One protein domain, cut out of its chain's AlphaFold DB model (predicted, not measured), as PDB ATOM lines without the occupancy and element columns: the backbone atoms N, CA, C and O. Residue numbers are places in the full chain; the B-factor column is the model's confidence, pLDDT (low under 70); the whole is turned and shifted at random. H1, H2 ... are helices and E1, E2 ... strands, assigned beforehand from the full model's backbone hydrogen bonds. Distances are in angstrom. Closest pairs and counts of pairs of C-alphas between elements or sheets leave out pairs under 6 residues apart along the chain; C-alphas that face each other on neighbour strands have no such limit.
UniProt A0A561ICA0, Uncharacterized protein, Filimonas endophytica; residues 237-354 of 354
ATOM      1  N   ASP A 237     495.669   1.408 725.186       70.88
ATOM      2  CA  ASP A 237     496.751   0.450 725.112       70.88
ATOM      3  C   ASP A 237     497.824   1.014 724.181       70.88
ATOM      4  O   ASP A 237     497.642   1.226 722.987       70.88
ATOM      5  N   ILE A 238     498.979   1.293 724.752       77.00
ATOM      6  CA  ILE A 238     500.138   1.792 724.034       77.00
ATOM      7  C   ILE A 238     500.557   0.796 722.945       77.00
ATOM      8  O   ILE A 238     500.968   1.214 721.861       77.00
ATOM      9  N   ALA A 239     500.322  -0.506 723.153       80.00
ATOM     10  CA  ALA A 239     500.445  -1.510 722.105       80.00
ATOM     11  C   ALA A 239     499.441  -1.285 720.968       80.00
ATOM     12  O   ALA A 239     499.787  -1.503 719.813       80.00
ATOM     13  N   LEU A 240     498.233  -0.791 721.247       85.06
ATOM     14  CA  LEU A 240     497.260  -0.408 720.228       85.06
ATOM     15  C   LEU A 240     497.719   0.805 719.423       85.06
ATOM     16  O   LEU A 240     497.633   0.771 718.195       85.06
ATOM     17  N   PHE A 241     498.266   1.837 720.076       85.75
ATOM     18  CA  PHE A 241     498.874   2.963 719.362       85.75
ATOM     19  C   PHE A 241     500.033   2.490 718.472       85.75
ATOM     20  O   PHE A 241     500.078   2.845 717.293       85.75
ATOM     21  N   ALA A 242     500.916   1.616 718.974       82.69
ATOM     22  CA  ALA A 242     501.953   1.033 718.126       82.69
ATOM     23  C   ALA A 242     501.391   0.149 717.018       82.69
ATOM     24  O   ALA A 242     501.894   0.218 715.904       82.69
ATOM     25  N   ASN A 243     500.363  -0.658 717.257       81.12
ATOM     26  CA  ASN A 243     499.751  -1.479 716.215       81.12
ATOM     27  C   ASN A 243     499.153  -0.595 715.117       81.12
ATOM     28  O   ASN A 243     499.423  -0.830 713.943       81.12
ATOM     29  N   GLY A 244     498.451   0.480 715.491       82.56
ATOM     30  CA  GLY A 244     497.987   1.510 714.561       82.56
ATOM     31  C   GLY A 244     499.146   2.123 713.779       82.56
ATOM     32  O   GLY A 244     499.117   2.156 712.553       82.56
ATOM     33  N   SER A 245     500.224   2.505 714.472       80.06
ATOM     34  CA  SER A 245     501.436   3.037 713.838       80.06
ATOM     35  C   SER A 245     502.130   2.056 712.888       80.06
ATOM     36  O   SER A 245     502.758   2.462 711.916       80.06
ATOM     37  N   ASN A 246     502.052   0.757 713.183       76.75
ATOM     38  CA  ASN A 246     502.749  -0.302 712.464       76.75
ATOM     39  C   ASN A 246     501.938  -0.840 711.287       76.75
ATOM     40  O   ASN A 246     502.433  -1.697 710.548       76.75
ATOM     41  N   ILE A 247     500.734  -0.312 711.051       72.88
ATOM     42  CA  ILE A 247     499.982  -0.555 709.820       72.88
ATOM     43  C   ILE A 247     500.630   0.267 708.712       72.88
ATOM     44  O   ILE A 247     500.169   1.320 708.294       72.88
ATOM     45  N   PHE A 248     501.771  -0.232 708.256       63.34
ATOM     46  CA  PHE A 248     502.508   0.318 707.142       63.34
ATOM     47  C   PHE A 248     502.013  -0.333 705.845       63.34
ATOM     48  O   PHE A 248     502.036  -1.559 705.701       63.34
ATOM     49  N   VAL A 249     501.574   0.484 704.886       59.56
ATOM     50  CA  VAL A 249     501.161   0.018 703.557       59.56
ATOM     51  C   VAL A 249     502.104   0.647 702.519       59.56
ATOM     52  O   VAL A 249     502.021   1.854 702.298       59.56
ATOM     53  N   PRO A 250     503.041  -0.117 701.920       53.56
ATOM     54  CA  PRO A 250     503.913   0.393 700.856       53.56
ATOM     55  C   PRO A 250     503.107   0.729 699.597       53.56
ATOM     56  O   PRO A 250     502.096   0.082 699.332       53.56
ATOM     57  N   GLU A 251     503.591   1.665 698.773       49.19
ATOM     58  CA  GLU A 251     502.884   2.159 697.571       49.19
ATOM     59  C   GLU A 251     502.467   1.071 696.581       49.19
ATOM     60  O   GLU A 251     501.400   1.157 695.983       49.19
ATOM     61  N   GLY A 252     503.235  -0.022 696.496       44.69
ATOM     62  CA  GLY A 252     502.879  -1.181 695.668       44.69
ATOM     63  C   GLY A 252     501.541  -1.840 696.052       44.69
ATOM     64  O   GLY A 252     500.920  -2.494 695.222       44.69
ATOM     65  N   TYR A 253     501.067  -1.621 697.287       48.22
ATOM     66  CA  TYR A 253     499.780  -2.081 697.844       48.22
ATOM     67  C   TYR A 253     498.758  -0.957 697.947       48.22
ATOM     68  O   TYR A 253     497.618  -1.201 698.336       48.22
ATOM     69  N   LEU A 254     499.172   0.261 697.602       50.72
ATOM     70  CA  LEU A 254     498.376   1.476 697.615       50.72
ATOM     71  C   LEU A 254     497.767   1.760 696.241       50.72
ATOM     72  O   LEU A 254     497.540   2.918 695.894       50.72
ATOM     73  N   GLN A 255     497.476   0.722 695.446       53.28
ATOM     74  CA  GLN A 255     496.695   0.936 694.233       53.28
ATOM     75  C   GLN A 255     495.380   1.622 694.610       53.28
ATOM     76  O   GLN A 255     494.753   1.278 695.625       53.28
ATOM     77  N   ALA A 256     495.001   2.625 693.815       49.09
ATOM     78  CA  ALA A 256     493.763   3.364 694.001       49.09
ATOM     79  C   ALA A 256     492.601   2.375 694.193       49.09
ATOM     80  O   ALA A 256     492.442   1.433 693.420       49.09
ATOM     81  N   GLY A 257     491.818   2.567 695.257       56.38
ATOM     82  CA  GLY A 257     490.687   1.691 695.572       56.38
ATOM     83  C   GLY A 257     490.996   0.465 696.437       56.38
ATOM     84  O   GLY A 257     490.096  -0.338 696.623       56.38
ATOM     85  N   SER A 258     492.189   0.322 697.023       71.94
ATOM     86  CA  SER A 258     492.519  -0.781 697.958       71.94
ATOM     87  C   SER A 258     492.116  -0.536 699.424       71.94
ATOM     88  O   SER A 258     492.037  -1.480 700.216       71.94
ATOM     89  N   CYS A 259     491.854   0.721 699.790       81.94
ATOM     90  CA  CYS A 259     491.380   1.126 701.111       81.94
ATOM     91  C   CYS A 259     490.462   2.345 700.988       81.94
ATOM     92  O   CYS A 259     490.852   3.356 700.394       81.94
ATOM     93  N   SER A 260     489.275   2.268 701.582       87.75
ATOM     94  CA  SER A 260     488.346   3.391 701.733       87.75
ATOM     95  C   SER A 260     488.479   4.043 703.110       87.75
ATOM     96  O   SER A 260     489.022   3.449 704.044       87.75
ATOM     97  N   ILE A 261     488.006   5.286 703.221       92.69
ATOM     98  CA  ILE A 261     487.880   6.011 704.487       92.69
ATOM     99  C   ILE A 261     486.392   6.212 704.767       92.69
ATOM    100  O   ILE A 261     485.657   6.655 703.880       92.69
ATOM    101  N   LYS A 262     485.966   5.973 706.007       95.06
ATOM    102  CA  LYS A 262     484.687   6.464 706.529       95.06
ATOM    103  C   LYS A 262     484.917   7.436 707.676       95.06
ATOM    104  O   LYS A 262     485.717   7.151 708.555       95.06
ATOM    105  N   ALA A 263     484.197   8.550 707.686       94.94
ATOM    106  CA  ALA A 263     484.114   9.463 708.821       94.94
ATOM    107  C   ALA A 263     482.663   9.498 709.299       94.94
ATOM    108  O   ALA A 263     481.760   9.780 708.512       94.94
ATOM    109  N   ASN A 264     482.428   9.146 710.564       93.94
ATOM    110  CA  ASN A 264     481.090   9.003 711.152       93.94
ATOM    111  C   ASN A 264     480.143   8.149 710.280       93.94
ATOM    112  O   ASN A 264     478.980   8.484 710.073       93.94
ATOM    113  N   GLY A 265     480.671   7.053 709.721       92.44
ATOM    114  CA  GLY A 265     479.937   6.130 708.848       92.44
ATOM    115  C   GLY A 265     479.771   6.586 707.392       92.44
ATOM    116  O   GLY A 265     479.335   5.790 706.560       92.44
ATOM    117  N   VAL A 266     480.156   7.819 707.051       94.69
ATOM    118  CA  VAL A 266     480.047   8.375 705.695       94.69
ATOM    119  C   VAL A 266     481.358   8.195 704.941       94.69
ATOM    120  O   VAL A 266     482.427   8.504 705.465       94.69
ATOM    121  N   ASN A 267     481.288   7.724 703.695       93.38
ATOM    122  CA  ASN A 267     482.468   7.583 702.844       93.38
ATOM    123  C   ASN A 267     483.129   8.947 702.599       93.38
ATOM    124  O   ASN A 267     482.479   9.900 702.171       93.38
ATOM    125  N   VAL A 268     484.439   9.015 702.817       93.38
ATOM    126  CA  VAL A 268     485.252  10.198 702.538       93.38
ATOM    127  C   VAL A 268     485.935  10.015 701.189       93.38
ATOM    128  O   VAL A 268     486.561   8.985 700.929       93.38
ATOM    129  N   ALA A 269     485.829  11.025 700.326       89.81
ATOM    130  CA  ALA A 269     486.510  11.023 699.040       89.81
ATOM    131  C   ALA A 269     488.033  11.072 699.242       89.81
ATOM    132  O   ALA A 269     488.556  11.976 699.897       89.81
ATOM    133  N   VAL A 270     488.736  10.103 698.658       86.38
ATOM    134  CA  VAL A 270     490.202  10.045 698.640       86.38
ATOM    135  C   VAL A 270     490.686  10.645 697.315       86.38
ATOM    136  O   VAL A 270     490.204  10.215 696.263       86.38
ATOM    137  N   PRO A 271     491.603  11.630 697.324       85.69
ATOM    138  CA  PRO A 271     492.132  12.204 696.091       85.69
ATOM    139  C   PRO A 271     492.866  11.165 695.230       85.69
ATOM    140  O   PRO A 271     493.424  10.189 695.737       85.69
ATOM    141  N   ALA A 272     492.895  11.396 693.914       82.94
ATOM    142  CA  ALA A 272     493.601  10.527 692.977       82.94
ATOM    143  C   ALA A 272     495.097  10.424 693.326       82.94
ATOM    144  O   ALA A 272     495.724  11.415 693.694       82.94
ATOM    145  N   GLY A 273     495.657   9.218 693.196       74.31
ATOM    146  CA  GLY A 273     497.042   8.923 693.576       74.31
ATOM    147  C   GLY A 273     497.224   8.490 695.035       74.31
ATOM    148  O   GLY A 273     498.330   8.120 695.409       74.31
ATOM    149  N   PHE A 274     496.157   8.470 695.845       76.88
ATOM    150  CA  PHE A 274     496.208   7.991 697.227       76.88
ATOM    151  C   PHE A 274     495.233   6.843 697.496       76.88
ATOM    152  O   PHE A 274     494.262   6.608 696.777       76.88
ATOM    153  N   THR A 275     495.471   6.165 698.614       76.94
ATOM    154  CA  THR A 275     494.461   5.371 699.318       76.94
ATOM    155  C   THR A 275     494.078   6.075 700.608       76.94
ATOM    156  O   THR A 275     494.722   7.051 700.997       76.94
ATOM    157  N   GLY A 276     493.085   5.531 701.318       81.56
ATOM    158  CA  GLY A 276     492.720   6.051 702.624       81.56
ATOM    159  C   GLY A 276     493.898   6.183 703.599       81.56
ATOM    160  O   GLY A 276     494.178   7.278 704.085       81.56
ATOM    161  N   LEU A 277     494.621   5.085 703.848       81.88
ATOM    162  CA  LEU A 277     495.722   5.060 704.823       81.88
ATOM    163  C   LEU A 277     496.943   5.868 704.377       81.88
ATOM    164  O   LEU A 277     497.543   6.552 705.201       81.88
ATOM    165  N   SER A 278     497.319   5.817 703.094       78.69
ATOM    166  CA  SER A 278     498.488   6.576 702.627       78.69
ATOM    167  C   SER A 278     498.273   8.075 702.685       78.69
ATOM    168  O   SER A 278     499.170   8.796 703.106       78.69
ATOM    169  N   LEU A 279     497.066   8.534 702.349       82.94
ATOM    170  CA  LEU A 279     496.685   9.929 702.510       82.94
ATOM    171  C   LEU A 279     496.821  10.369 703.972       82.94
ATOM    172  O   LEU A 279     497.421  11.403 704.251       82.94
ATOM    173  N   PHE A 280     496.276   9.585 704.907       86.94
ATOM    174  CA  PHE A 280     496.336   9.922 706.327       86.94
ATOM    175  C   PHE A 280     497.784   9.986 706.825       86.94
ATOM    176  O   PHE A 280     498.207  11.011 707.351       86.94
ATOM    177  N   TYR A 281     498.587   8.952 706.580       80.06
ATOM    178  CA  TYR A 281     499.971   8.921 707.060       80.06
ATOM    179  C   TYR A 281     500.899   9.923 706.377       80.06
ATOM    180  O   TYR A 281     501.904  10.316 706.955       80.06
ATOM    181  N   GLN A 282     500.578  10.395 705.177       79.25
ATOM    182  CA  GLN A 282     501.364  11.455 704.558       79.25
ATOM    183  C   GLN A 282     501.164  12.823 705.222       79.25
ATOM    184  O   GLN A 282     502.069  13.656 705.194       79.25
ATOM    185  N   PHE A 283     499.987  13.092 705.787       82.69
ATOM    186  CA  PHE A 283     499.656  14.426 706.295       82.69
ATOM    187  C   PHE A 283     499.585  14.515 707.820       82.69
ATOM    188  O   PHE A 283     499.648  15.624 708.353       82.69
ATOM    189  N   TYR A 284     499.493  13.385 708.520       84.19
ATOM    190  CA  TYR A 284     499.381  13.331 709.972       84.19
ATOM    191  C   TYR A 284     500.645  12.748 710.617       84.19
ATOM    192  O   TYR A 284     501.006  11.599 710.362       84.19
ATOM    193  N   GLY A 285     501.291  13.552 711.465       80.69
ATOM    194  CA  GLY A 285     502.488  13.195 712.231       80.69
ATOM    195  C   GLY A 285     502.138  12.545 713.566       80.69
ATOM    196  O   GLY A 285     501.008  12.659 714.042       80.69
ATOM    197  N   GLN A 286     503.102  11.851 714.167       80.81
ATOM    198  CA  GLN A 286     502.926  11.098 715.411       80.81
ATOM    199  C   GLN A 286     503.531  11.848 716.581       80.81
ATOM    200  O   GLN A 286     504.719  12.158 716.583       80.81
ATOM    201  N   LEU A 287     502.732  12.070 717.617       79.56
ATOM    202  CA  LEU A 287     503.172  12.829 718.774       79.56
ATOM    203  C   LEU A 287     502.435  12.415 720.042       79.56
ATOM    204  O   LEU A 287     501.378  11.779 720.015       79.56
ATOM    205  N   PHE A 288     503.013  12.817 721.168       81.81
ATOM    206  CA  PHE A 288     502.319  12.807 722.442       81.81
ATOM    207  C   PHE A 288     501.379  14.015 722.538       81.81
ATOM    208  O   PHE A 288     501.788  15.148 722.282       81.81
ATOM    209  N   LEU A 289     500.131  13.769 722.925       82.62
ATOM    210  CA  LEU A 289     499.080  14.765 723.089       82.62
ATOM    211  C   LEU A 289     498.888  15.013 724.587       82.62
ATOM    212  O   LEU A 289     498.165  14.276 725.255       82.62
ATOM    213  N   SER A 290     499.551  16.041 725.121       78.81
ATOM    214  CA  SER A 290     499.580  16.330 726.564       78.81
ATOM    215  C   SER A 290     498.194  16.529 727.175       78.81
ATOM    216  O   SER A 290     497.929  15.993 728.245       78.81
ATOM    217  N   GLU A 291     497.302  17.236 726.482       77.38
ATOM    218  CA  GLU A 291     495.916  17.472 726.923       77.38
ATOM    219  C   GLU A 291     495.086  16.189 727.002       77.38
ATOM    220  O   GLU A 291     494.150  16.095 727.790       77.38
ATOM    221  N   ALA A 292     495.420  15.199 726.175       78.81
ATOM    222  CA  ALA A 292     494.732  13.920 726.133       78.81
ATOM    223  C   ALA A 292     495.479  12.833 726.914       78.81
ATOM    224  O   ALA A 292     495.018  11.698 726.925       78.81
ATOM    225  N   GLY A 293     496.642  13.139 727.502       80.56
ATOM    226  CA  GLY A 293     497.496  12.168 728.184       80.56
ATOM    227  C   GLY A 293     497.814  10.930 727.341       80.56
ATOM    228  O   GLY A 293     497.978   9.851 727.887       80.56
ATOM    229  N   THR A 294     497.840  11.004 726.011       84.25
ATOM    230  CA  THR A 294     497.972   9.806 725.164       84.25
ATOM    231  C   THR A 294     498.754  10.102 723.897       84.25
ATOM    232  O   THR A 294     499.028  11.255 723.564       84.25
ATOM    233  N   TYR A 295     499.142   9.051 723.187       84.25
ATOM    234  CA  TYR A 295     499.739   9.185 721.871       84.25
ATOM    235  C   TYR A 295     498.676   9.238 720.785       84.25
ATOM    236  O   TYR A 295     497.642   8.571 720.846       84.25
ATOM    237  N   GLY A 296     498.963  10.014 719.751       86.12
ATOM    238  CA  GLY A 296     498.055  10.149 718.636       86.12
ATOM    239  C   GLY A 296     498.712  10.763 717.420       86.12
ATOM    240  O   GLY A 296     499.937  10.800 717.276       86.12
ATOM    241  N   PHE A 297     497.846  11.241 716.543       86.62
ATOM    242  CA  PHE A 297     498.199  11.873 715.297       86.62
ATOM    243  C   PHE A 297     497.636  13.284 715.245       86.62
ATOM    244  O   PHE A 297     496.457  13.487 715.528       86.62
ATOM    245  N   ALA A 298     498.446  14.246 714.829       85.81
ATOM    246  CA  ALA A 298     497.981  15.589 714.501       85.81
ATOM    247  C   ALA A 298     498.432  15.953 713.093       85.81
ATOM    248  O   ALA A 298     499.372  15.371 712.549       85.81
ATOM    249  N   LEU A 299     497.729  16.900 712.483       85.00
ATOM    250  CA  LEU A 299     498.035  17.344 711.134       85.00
ATOM    251  C   LEU A 299     499.422  18.007 711.117       85.00
ATOM    252  O   LEU A 299     499.591  19.102 711.648       85.00
ATOM    253  N   ALA A 300     500.403  17.345 710.504       75.50
ATOM    254  CA  ALA A 300     501.779  17.833 710.426       75.50
ATOM    255  C   ALA A 300     501.919  18.949 709.383       75.50
ATOM    256  O   ALA A 300     502.675  19.897 709.574       75.50
ATOM    257  N   ASN A 301     501.159  18.859 708.286       66.62
ATOM    258  CA  ASN A 301     501.168  19.839 707.202       66.62
ATOM    259  C   ASN A 301     499.739  20.177 706.775       66.62
ATOM    260  O   ASN A 301     499.017  19.318 706.262       66.62
ATOM    261  N   ASN A 302     499.325  21.439 706.928       68.62
ATOM    262  CA  ASN A 302     498.026  21.879 706.423       68.62
ATOM    263  C   ASN A 302     498.053  21.917 704.887       68.62
ATOM    264  O   ASN A 302     498.661  22.800 704.285       68.62
ATOM    265  N   ASN A 303     497.411  20.936 704.253       79.56
ATOM    266  CA  ASN A 303     497.412  20.760 702.804       79.56
ATOM    267  C   ASN A 303     495.978  20.708 702.253       79.56
ATOM    268  O   ASN A 303     495.080  20.137 702.876       79.56
ATOM    269  N   ALA A 304     495.743  21.300 701.079       83.25
ATOM    270  CA  ALA A 304     494.440  21.293 700.407       83.25
ATOM    271  C   ALA A 304     493.957  19.879 700.022       83.25
ATOM    272  O   ALA A 304     492.754  19.661 699.932       83.25
ATOM    273  N   LEU A 305     494.874  18.920 699.855       85.12
ATOM    274  CA  LEU A 305     494.571  17.528 699.513       85.12
ATOM    275  C   LEU A 305     493.950  16.732 700.669       85.12
ATOM    276  O   LEU A 305     493.366  15.680 700.425       85.12
ATOM    277  N   VAL A 306     494.053  17.206 701.915       89.12
ATOM    278  CA  VAL A 306     493.449  16.519 703.066       89.12
ATOM    279  C   VAL A 306     491.934  16.782 703.082       89.12
ATOM    280  O   VAL A 306     491.531  17.948 703.160       89.12
ATOM    281  N   PRO A 307     491.083  15.739 703.055       91.31
ATOM    282  CA  PRO A 307     489.635  15.884 703.083       91.31
ATOM    283  C   PRO A 307     489.145  16.665 704.302       91.31
ATOM    284  O   PRO A 307     489.654  16.490 705.410       91.31
ATOM    285  N   ALA A 308     488.100  17.475 704.111       90.50
ATOM    286  CA  ALA A 308     487.506  18.283 705.178       90.50
ATOM    287  C   ALA A 308     487.068  17.438 706.386       90.50
ATOM    288  O   ALA A 308     487.274  17.850 707.522       90.50
ATOM    289  N   ALA A 309     486.558  16.225 706.143       90.75
ATOM    290  CA  ALA A 309     486.198  15.279 707.197       90.75
ATOM    291  C   ALA A 309     487.386  14.942 708.117       90.75
ATOM    292  O   ALA A 309     487.233  14.882 709.332       90.75
ATOM    293  N   LEU A 310     488.594  14.804 707.562       90.81
ATOM    294  CA  LEU A 310     489.790  14.571 708.371       90.81
ATOM    295  C   LEU A 310     490.262  15.855 709.075       90.81
ATOM    296  O   LEU A 310     490.757  15.799 710.194       90.81
ATOM    297  N   LYS A 311     490.063  17.031 708.473       90.50
ATOM    298  CA  LYS A 311     490.413  18.319 709.103       90.50
ATOM    299  C   LYS A 311     489.485  18.733 710.246       90.50
ATOM    300  O   LYS A 311     489.802  19.682 710.952       90.50
ATOM    301  N   ALA A 312     488.344  18.065 710.414       89.31
ATOM    302  CA  ALA A 312     487.381  18.411 711.456       89.31
ATOM    303  C   ALA A 312     487.896  18.121 712.883       89.31
ATOM    304  O   ALA A 312     487.379  18.697 713.837       89.31
ATOM    305  N   SER A 313     488.939  17.294 713.030       92.06
ATOM    306  CA  SER A 313     489.624  17.063 714.309       92.06
ATOM    307  C   SER A 313     490.939  17.822 714.409       92.06
ATOM    308  O   SER A 313     491.701  17.875 713.444       92.06
ATOM    309  N   ALA A 314     491.261  18.292 715.614       88.31
ATOM    310  CA  ALA A 314     492.591  18.790 715.953       88.31
ATOM    311  C   ALA A 314     493.617  17.645 716.041       88.31
ATOM    312  O   ALA A 314     494.757  17.789 715.597       88.31
ATOM    313  N   TYR A 315     493.203  16.497 716.582       89.00
ATOM    314  CA  TYR A 315     494.038  15.304 716.705       89.00
ATOM    315  C   TYR A 315     493.217  14.012 716.620       89.00
ATOM    316  O   TYR A 315     491.990  14.026 716.714       89.00
ATOM    317  N   TYR A 316     493.915  12.890 716.470       90.81
ATOM    318  CA  TYR A 316     493.360  11.545 716.396       90.81
ATOM    319  C   TYR A 316     494.081  10.597 717.344       90.81
ATOM    320  O   TYR A 316     495.305  10.539 717.336       90.81
ATOM    321  N   THR A 317     493.344   9.793 718.100       91.12
ATOM    322  CA  THR A 317     493.893   8.679 718.887       91.12
ATOM    323  C   THR A 317     493.473   7.352 718.266       91.12
ATOM    324  O   THR A 317     492.460   7.274 717.566       91.12
ATOM    325  N   VAL A 318     494.265   6.295 718.462       90.31
ATOM    326  CA  VAL A 318     493.926   4.972 717.916       90.31
ATOM    327  C   VAL A 318     492.847   4.333 718.783       90.31
ATOM    328  O   VAL A 318     493.088   4.022 719.942       90.31
ATOM    329  N   LYS A 319     491.672   4.096 718.195       91.25
ATOM    330  CA  LYS A 319     490.550   3.388 718.826       91.25
ATOM    331  C   LYS A 319     490.666   1.878 718.657       91.25
ATOM    332  O   LYS A 319     490.325   1.123 719.559       91.25
ATOM    333  N   SER A 320     491.106   1.434 717.484       90.38
ATOM    334  CA  SER A 320     491.419   0.032 717.215       90.38
ATOM    335  C   SER A 320     492.398  -0.100 716.051       90.38
ATOM    336  O   SER A 320     492.468   0.766 715.175       90.38
ATOM    337  N   ALA A 321     493.155  -1.194 716.032       88.12
ATOM    338  CA  ALA A 321     494.070  -1.534 714.952       88.12
ATOM    339  C   ALA A 321     494.007  -3.038 714.680       88.12
ATOM    340  O   ALA A 321     493.987  -3.850 715.606       88.12
ATOM    341  N   TYR A 322     493.973  -3.406 713.404       85.31
ATOM    342  CA  TYR A 322     493.985  -4.791 712.965       85.31
ATOM    343  C   TYR A 322     495.361  -5.418 713.205       85.31
ATOM    344  O   TYR A 322     496.381  -4.901 712.755       85.31
ATOM    345  N   THR A 323     495.385  -6.559 713.890       77.75
ATOM    346  CA  THR A 323     496.618  -7.261 714.284       77.75
ATOM    347  C   THR A 323     496.963  -8.449 713.383       77.75
ATOM    348  O   THR A 323     498.020  -9.057 713.539       77.75
ATOM    349  N   GLY A 324     496.082  -8.802 712.441       71.75
ATOM    350  CA  GLY A 324     496.298  -9.904 711.506       71.75
ATOM    351  C   GLY A 324     497.146  -9.517 710.291       71.75
ATOM    352  O   GLY A 324     497.609  -8.386 710.130       71.75
ATOM    353  N   ASN A 325     497.316 -10.460 709.362       71.94
ATOM    354  CA  ASN A 325     498.025 -10.180 708.120       71.94
ATOM    355  C   ASN A 325     497.174  -9.303 707.184       71.94
ATOM    356  O   ASN A 325     496.207  -9.763 706.583       71.94
ATOM    357  N   LEU A 326     497.585  -8.043 707.002       71.56
ATOM    358  CA  LEU A 326     496.910  -7.066 706.133       71.56
ATOM    359  C   LEU A 326     496.726  -7.528 704.671       71.56
ATOM    360  O   LEU A 326     495.866  -6.994 703.976       71.56
ATOM    361  N   ALA A 327     497.531  -8.480 704.176       65.38
ATOM    362  CA  ALA A 327     497.357  -9.023 702.820       65.38
ATOM    363  C   ALA A 327     496.177  -9.993 702.709       65.38
ATOM    364  O   ALA A 327     495.553 -10.058 701.656       65.38
ATOM    365  N   THR A 328     495.882 -10.735 703.775       72.44
ATOM    366  CA  THR A 328     494.809 -11.739 703.805       72.44
ATOM    367  C   THR A 328     493.567 -11.237 704.533       72.44
ATOM    368  O   THR A 328     492.616 -11.995 704.705       72.44
ATOM    369  N   ALA A 329     493.574  -9.983 704.992       78.12
ATOM    370  CA  ALA A 329     492.410  -9.349 705.588       78.12
ATOM    371  C   ALA A 329     491.255  -9.332 704.565       78.12
ATOM    372  O   ALA A 329     491.451  -8.822 703.455       78.12
ATOM    373  N   PRO A 330     490.069  -9.870 704.907       85.38
ATOM    374  CA  PRO A 330     488.902  -9.815 704.032       85.38
ATOM    375  C   PRO A 330     488.507  -8.375 703.677       85.38
ATOM    376  O   PRO A 330     488.694  -7.459 704.484       85.38
ATOM    377  N   SER A 331     487.904  -8.180 702.502       87.88
ATOM    378  CA  SER A 331     487.220  -6.921 702.171       87.88
ATOM    379  C   SER A 331     486.179  -6.584 703.249       87.88
ATOM    380  O   SER A 331     485.536  -7.473 703.808       87.88
ATOM    381  N   GLY A 332     486.065  -5.304 703.594       88.25
ATOM    382  CA  GLY A 332     485.249  -4.805 704.702       88.25
ATOM    383  C   GLY A 332     485.943  -4.815 706.068       88.25
ATOM    384  O   GLY A 332     485.394  -4.268 707.023       88.25
ATOM    385  N   THR A 333     487.150  -5.380 706.189       90.12
ATOM    386  CA  THR A 333     487.911  -5.343 707.450       90.12
ATOM    387  C   THR A 333     488.336  -3.914 707.782       90.12
ATOM    388  O   THR A 333     488.990  -3.253 706.974       90.12
ATOM    389  N   VAL A 334     488.029  -3.452 708.997       91.00
ATOM    390  CA  VAL A 334     488.570  -2.200 709.541       91.00
ATOM    391  C   VAL A 334     490.036  -2.424 709.900       91.00
ATOM    392  O   VAL A 334     490.356  -3.194 710.802       91.00
ATOM    393  N   LEU A 335     490.927  -1.763 709.170       87.44
ATOM    394  CA  LEU A 335     492.369  -1.839 709.379       87.44
ATOM    395  C   LEU A 335     492.782  -0.984 710.574       87.44
ATOM    396  O   LEU A 335     493.516  -1.446 711.441       87.44
ATOM    397  N   VAL A 336     492.275   0.246 710.639       90.12
ATOM    398  CA  VAL A 336     492.461   1.168 711.764       90.12
ATOM    399  C   VAL A 336     491.162   1.926 711.978       90.12
ATOM    400  O   VAL A 336     490.574   2.414 711.012       90.12
ATOM    401  N   ALA A 337     490.745   2.060 713.232       93.44
ATOM    402  CA  ALA A 337     489.765   3.053 713.640       93.44
ATOM    403  C   ALA A 337     490.446   4.092 714.529       93.44
ATOM    404  O   ALA A 337     491.210   3.753 715.434       93.44
ATOM    405  N   LEU A 338     490.144   5.358 714.279       94.06
ATOM    406  CA  LEU A 338     490.647   6.497 715.023       94.06
ATOM    407  C   LEU A 338     489.491   7.251 715.670       94.06
ATOM    408  O   LEU A 338     488.442   7.444 715.050       94.06
ATOM    409  N   THR A 339     489.719   7.728 716.887       93.50
ATOM    410  CA  THR A 339     488.868   8.726 717.534       93.50
ATOM    411  C   THR A 339     489.489  10.092 717.288       93.50
ATOM    412  O   THR A 339     490.555  10.412 717.806       93.50
ATOM    413  N   GLY A 340     488.845  10.887 716.447       93.31
ATOM    414  CA  GLY A 340     489.194  12.272 716.204       93.31
ATOM    415  C   GLY A 340     488.547  13.196 717.228       93.31
ATOM    416  O   GLY A 340     487.381  12.996 717.566       93.31
ATOM    417  N   ARG A 341     489.283  14.199 717.711       91.19
ATOM    418  CA  ARG A 341     488.784  15.167 718.692       91.19
ATOM    419  C   ARG A 341     489.070  16.606 718.298       91.19
ATOM    420  O   ARG A 341     490.161  16.924 717.817       91.19
ATOM    421  N   ASN A 342     488.102  17.476 718.560       88.44
ATOM    422  CA  ASN A 342     488.248  18.927 718.517       88.44
ATOM    423  C   ASN A 342     487.506  19.539 719.713       88.44
ATOM    424  O   ASN A 342     486.279  19.642 719.727       88.44
ATOM    425  N   GLY A 343     488.240  19.864 720.778       84.00
ATOM    426  CA  GLY A 343     487.624  20.199 722.061       84.00
ATOM    427  C   GLY A 343     486.797  19.029 722.609       84.00
ATOM    428  O   GLY A 343     487.341  17.959 722.871       84.00
ATOM    429  N   LYS A 344     485.485  19.236 722.796       77.38
ATOM    430  CA  LYS A 344     484.544  18.204 723.284       77.38
ATOM    431  C   LYS A 344     483.903  17.372 722.172       77.38
ATOM    432  O   LYS A 344     483.213  16.404 722.475       77.38
ATOM    433  N   GLU A 345     484.069  17.771 720.916       85.25
ATOM    434  CA  GLU A 345     483.488  17.055 719.787       85.25
ATOM    435  C   GLU A 345     484.344  15.837 719.444       85.25
ATOM    436  O   GLU A 345     485.574  15.933 719.368       85.25
ATOM    437  N   GLU A 346     483.685  14.698 719.225       91.00
ATOM    438  CA  GLU A 346     484.322  13.453 718.809       91.00
ATOM    439  C   GLU A 346     483.816  13.025 717.431       91.00
ATOM    440  O   GLU A 346     482.627  13.118 717.122       91.00
ATOM    441  N   GLN A 347     484.722  12.495 716.616       93.88
ATOM    442  CA  GLN A 347     484.379  11.801 715.383       93.88
ATOM    443  C   GLN A 347     485.117  10.471 715.283       93.88
ATOM    444  O   GLN A 347     486.242  10.333 715.756       93.88
ATOM    445  N   THR A 348     484.502   9.480 714.644       95.31
ATOM    446  CA  THR A 348     485.173   8.211 714.335       95.31
ATOM    447  C   THR A 348     485.610   8.211 712.879       95.31
ATOM    448  O   THR A 348     484.793   8.441 711.989       95.31
ATOM    449  N   VAL A 349     486.887   7.917 712.640       95.56
ATOM    450  CA  VAL A 349     487.448   7.721 711.298       95.56
ATOM    451  C   VAL A 349     487.913   6.280 711.158       95.56
ATOM    452  O   VAL A 349     488.704   5.802 711.964       95.56
ATOM    453  N   GLU A 350     487.442   5.586 710.131       95.06
ATOM    454  CA  GLU A 350     487.762   4.184 709.867       95.06
ATOM    455  C   GLU A 350     488.439   4.041 708.511       95.06
ATOM    456  O   GLU A 350     487.980   4.584 707.504       95.06
ATOM    457  N   PHE A 351     489.510   3.256 708.485       91.81
ATOM    458  CA  PHE A 351     490.206   2.852 707.273       91.81
ATOM    459  C   PHE A 351     489.851   1.407 706.971       91.81
ATOM    460  O   PHE A 351     490.188   0.506 707.741       91.81
ATOM    461  N   ILE A 352     489.146   1.184 705.867       91.12
ATOM    462  CA  ILE A 352     488.506  -0.096 705.567       91.12
ATOM    463  C   ILE A 352     489.158  -0.710 704.338       91.12
ATOM    464  O   ILE A 352     489.307  -0.056 703.305       91.12
ATOM    465  N   LYS A 353     489.540  -1.982 704.458       86.69
ATOM    466  CA  LYS A 353     490.014  -2.813 703.352       86.69
ATOM    467  C   LYS A 353     488.907  -2.934 702.304       86.69
ATOM    468  O   LYS A 353     487.808  -3.365 702.646       86.69
ATOM    469  N   ASN A 354     489.196  -2.576 701.056       82.31
ATOM    470  CA  ASN A 354     488.259  -2.776 699.948       82.31
ATOM    471  C   ASN A 354     488.375  -4.170 699.342       82.31
ATOM    472  O   ASN A 354     489.466  -4.782 699.439       82.31
TER     473      ASN A 354
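Overview. This is residues 237 to 354 of the 354 residues of an uncharacterized protein of Filimonas endophytica (UniProt A0A561ICA0). One strongly twisted, curled sheet of seven antiparallel strands makes an open trough, and the short helix H2 sits in its hollow, reaching from E1 and E7 across to the end of E4. The second short helix, H3, is on the same face as H2, while H1 packs chiefly on E5, where E5 and E4 splay apart. The sheet does not close: its edge strands E2 and E3 are apart. The printed part has 118 residues, with three named helices and seven named strands in the chain order H1 E1 E2 H2 E3 E4 H3 E5 E6 E7; the sheet order is E2 E1 E7 E6 E5 E4 E3, and the class is mixed, helices and strands. The whole is compact, with a radius of gyration of the C-alphas of 13.3 A and spans of 37 by 32 by 23 A.

Arrangement. Begin with the two longest strands, E6, residues 334 to 342, and E7, residues 345 to 353, an antiparallel hairpin at 162 degrees; look for N 340 and O 347, 2.7 A apart, within hydrogen-bond range. On the other side of E6 find E5, residues 315 to 321, antiparallel to it at 154 degrees, with N 319 and O 337 at 2.8 A; E5 and E6 are a hairpin too, and E5 E6 E7 form a meander, each strand the antiparallel neighbour of the one before. E4, residues 294 to 299, is the antiparallel neighbour of E5 at 119 degrees, with N 297 and O 316 at 2.8 A. E3, residues 284 to 289, is an edge strand and forms a hairpin with E4, where N 285 and O 298 are 2.9 A apart. Beyond E7 look at E1, residues 259 to 263, antiparallel to it at 162 degrees, with N 262 and O 350 at 2.9 A. E2, residues 266 to 268, is the other edge strand and makes a hairpin with E1, with N 263 and O 266 at 2.8 A. From edge to edge the strands' lines turn by 118 degrees and the way across turns by 70 degrees. H2, residues 276 to 283, is on the sheet: the C-alphas of Gly 276 and Ile 261 in E1 are its closest pair there, 5.2 A apart, and those of Phe 283 and Leu 299 in E4 come within 5.9 A. H3, residues 308 to 311, is on the same face as H2, at a height over the sheet of 6.1 A and over none of its strands. H1, residues 238 to 245, is on the sheet too; its closest C-alphas to E5 are those of Gly 244 and Ala 321, 5.0 A. H1 and H2 are apart. In H1 and H2 every O i to N i+4 pair is within hydrogen-bond range, and H3 is too short for such a pair.

Along the chain. Find C-alpha 238 at (500.138, 1.792, 724.034), where H1 begins; it runs 10.4 A to Ser 245. E1 covers 13.5 A, H2 11.5 A, E3 13.2 A, E4 15.9 A and E5 16.9 A, while E2 and H3 are short. E6 starts at C-alpha 334, (488.570, -2.200, 709.541), and runs 23.0 A. E7 runs 26.6 A, ending at C-alpha 353, (490.014, -2.813, 703.352).

Size, cuts and confidence. The C-alphas of Gly 252 and Lys 344 are the two farthest apart, 38.4 A. The printed part has no cut, and it ends at Asn 354, the chain's last residue. The long links are H1 to E1, with 13 residues, and E5 to E6, with 12. The mean pLDDT of the printed part is 82.0; residues 248 to 257, 301 to 302 and 327 are under 70.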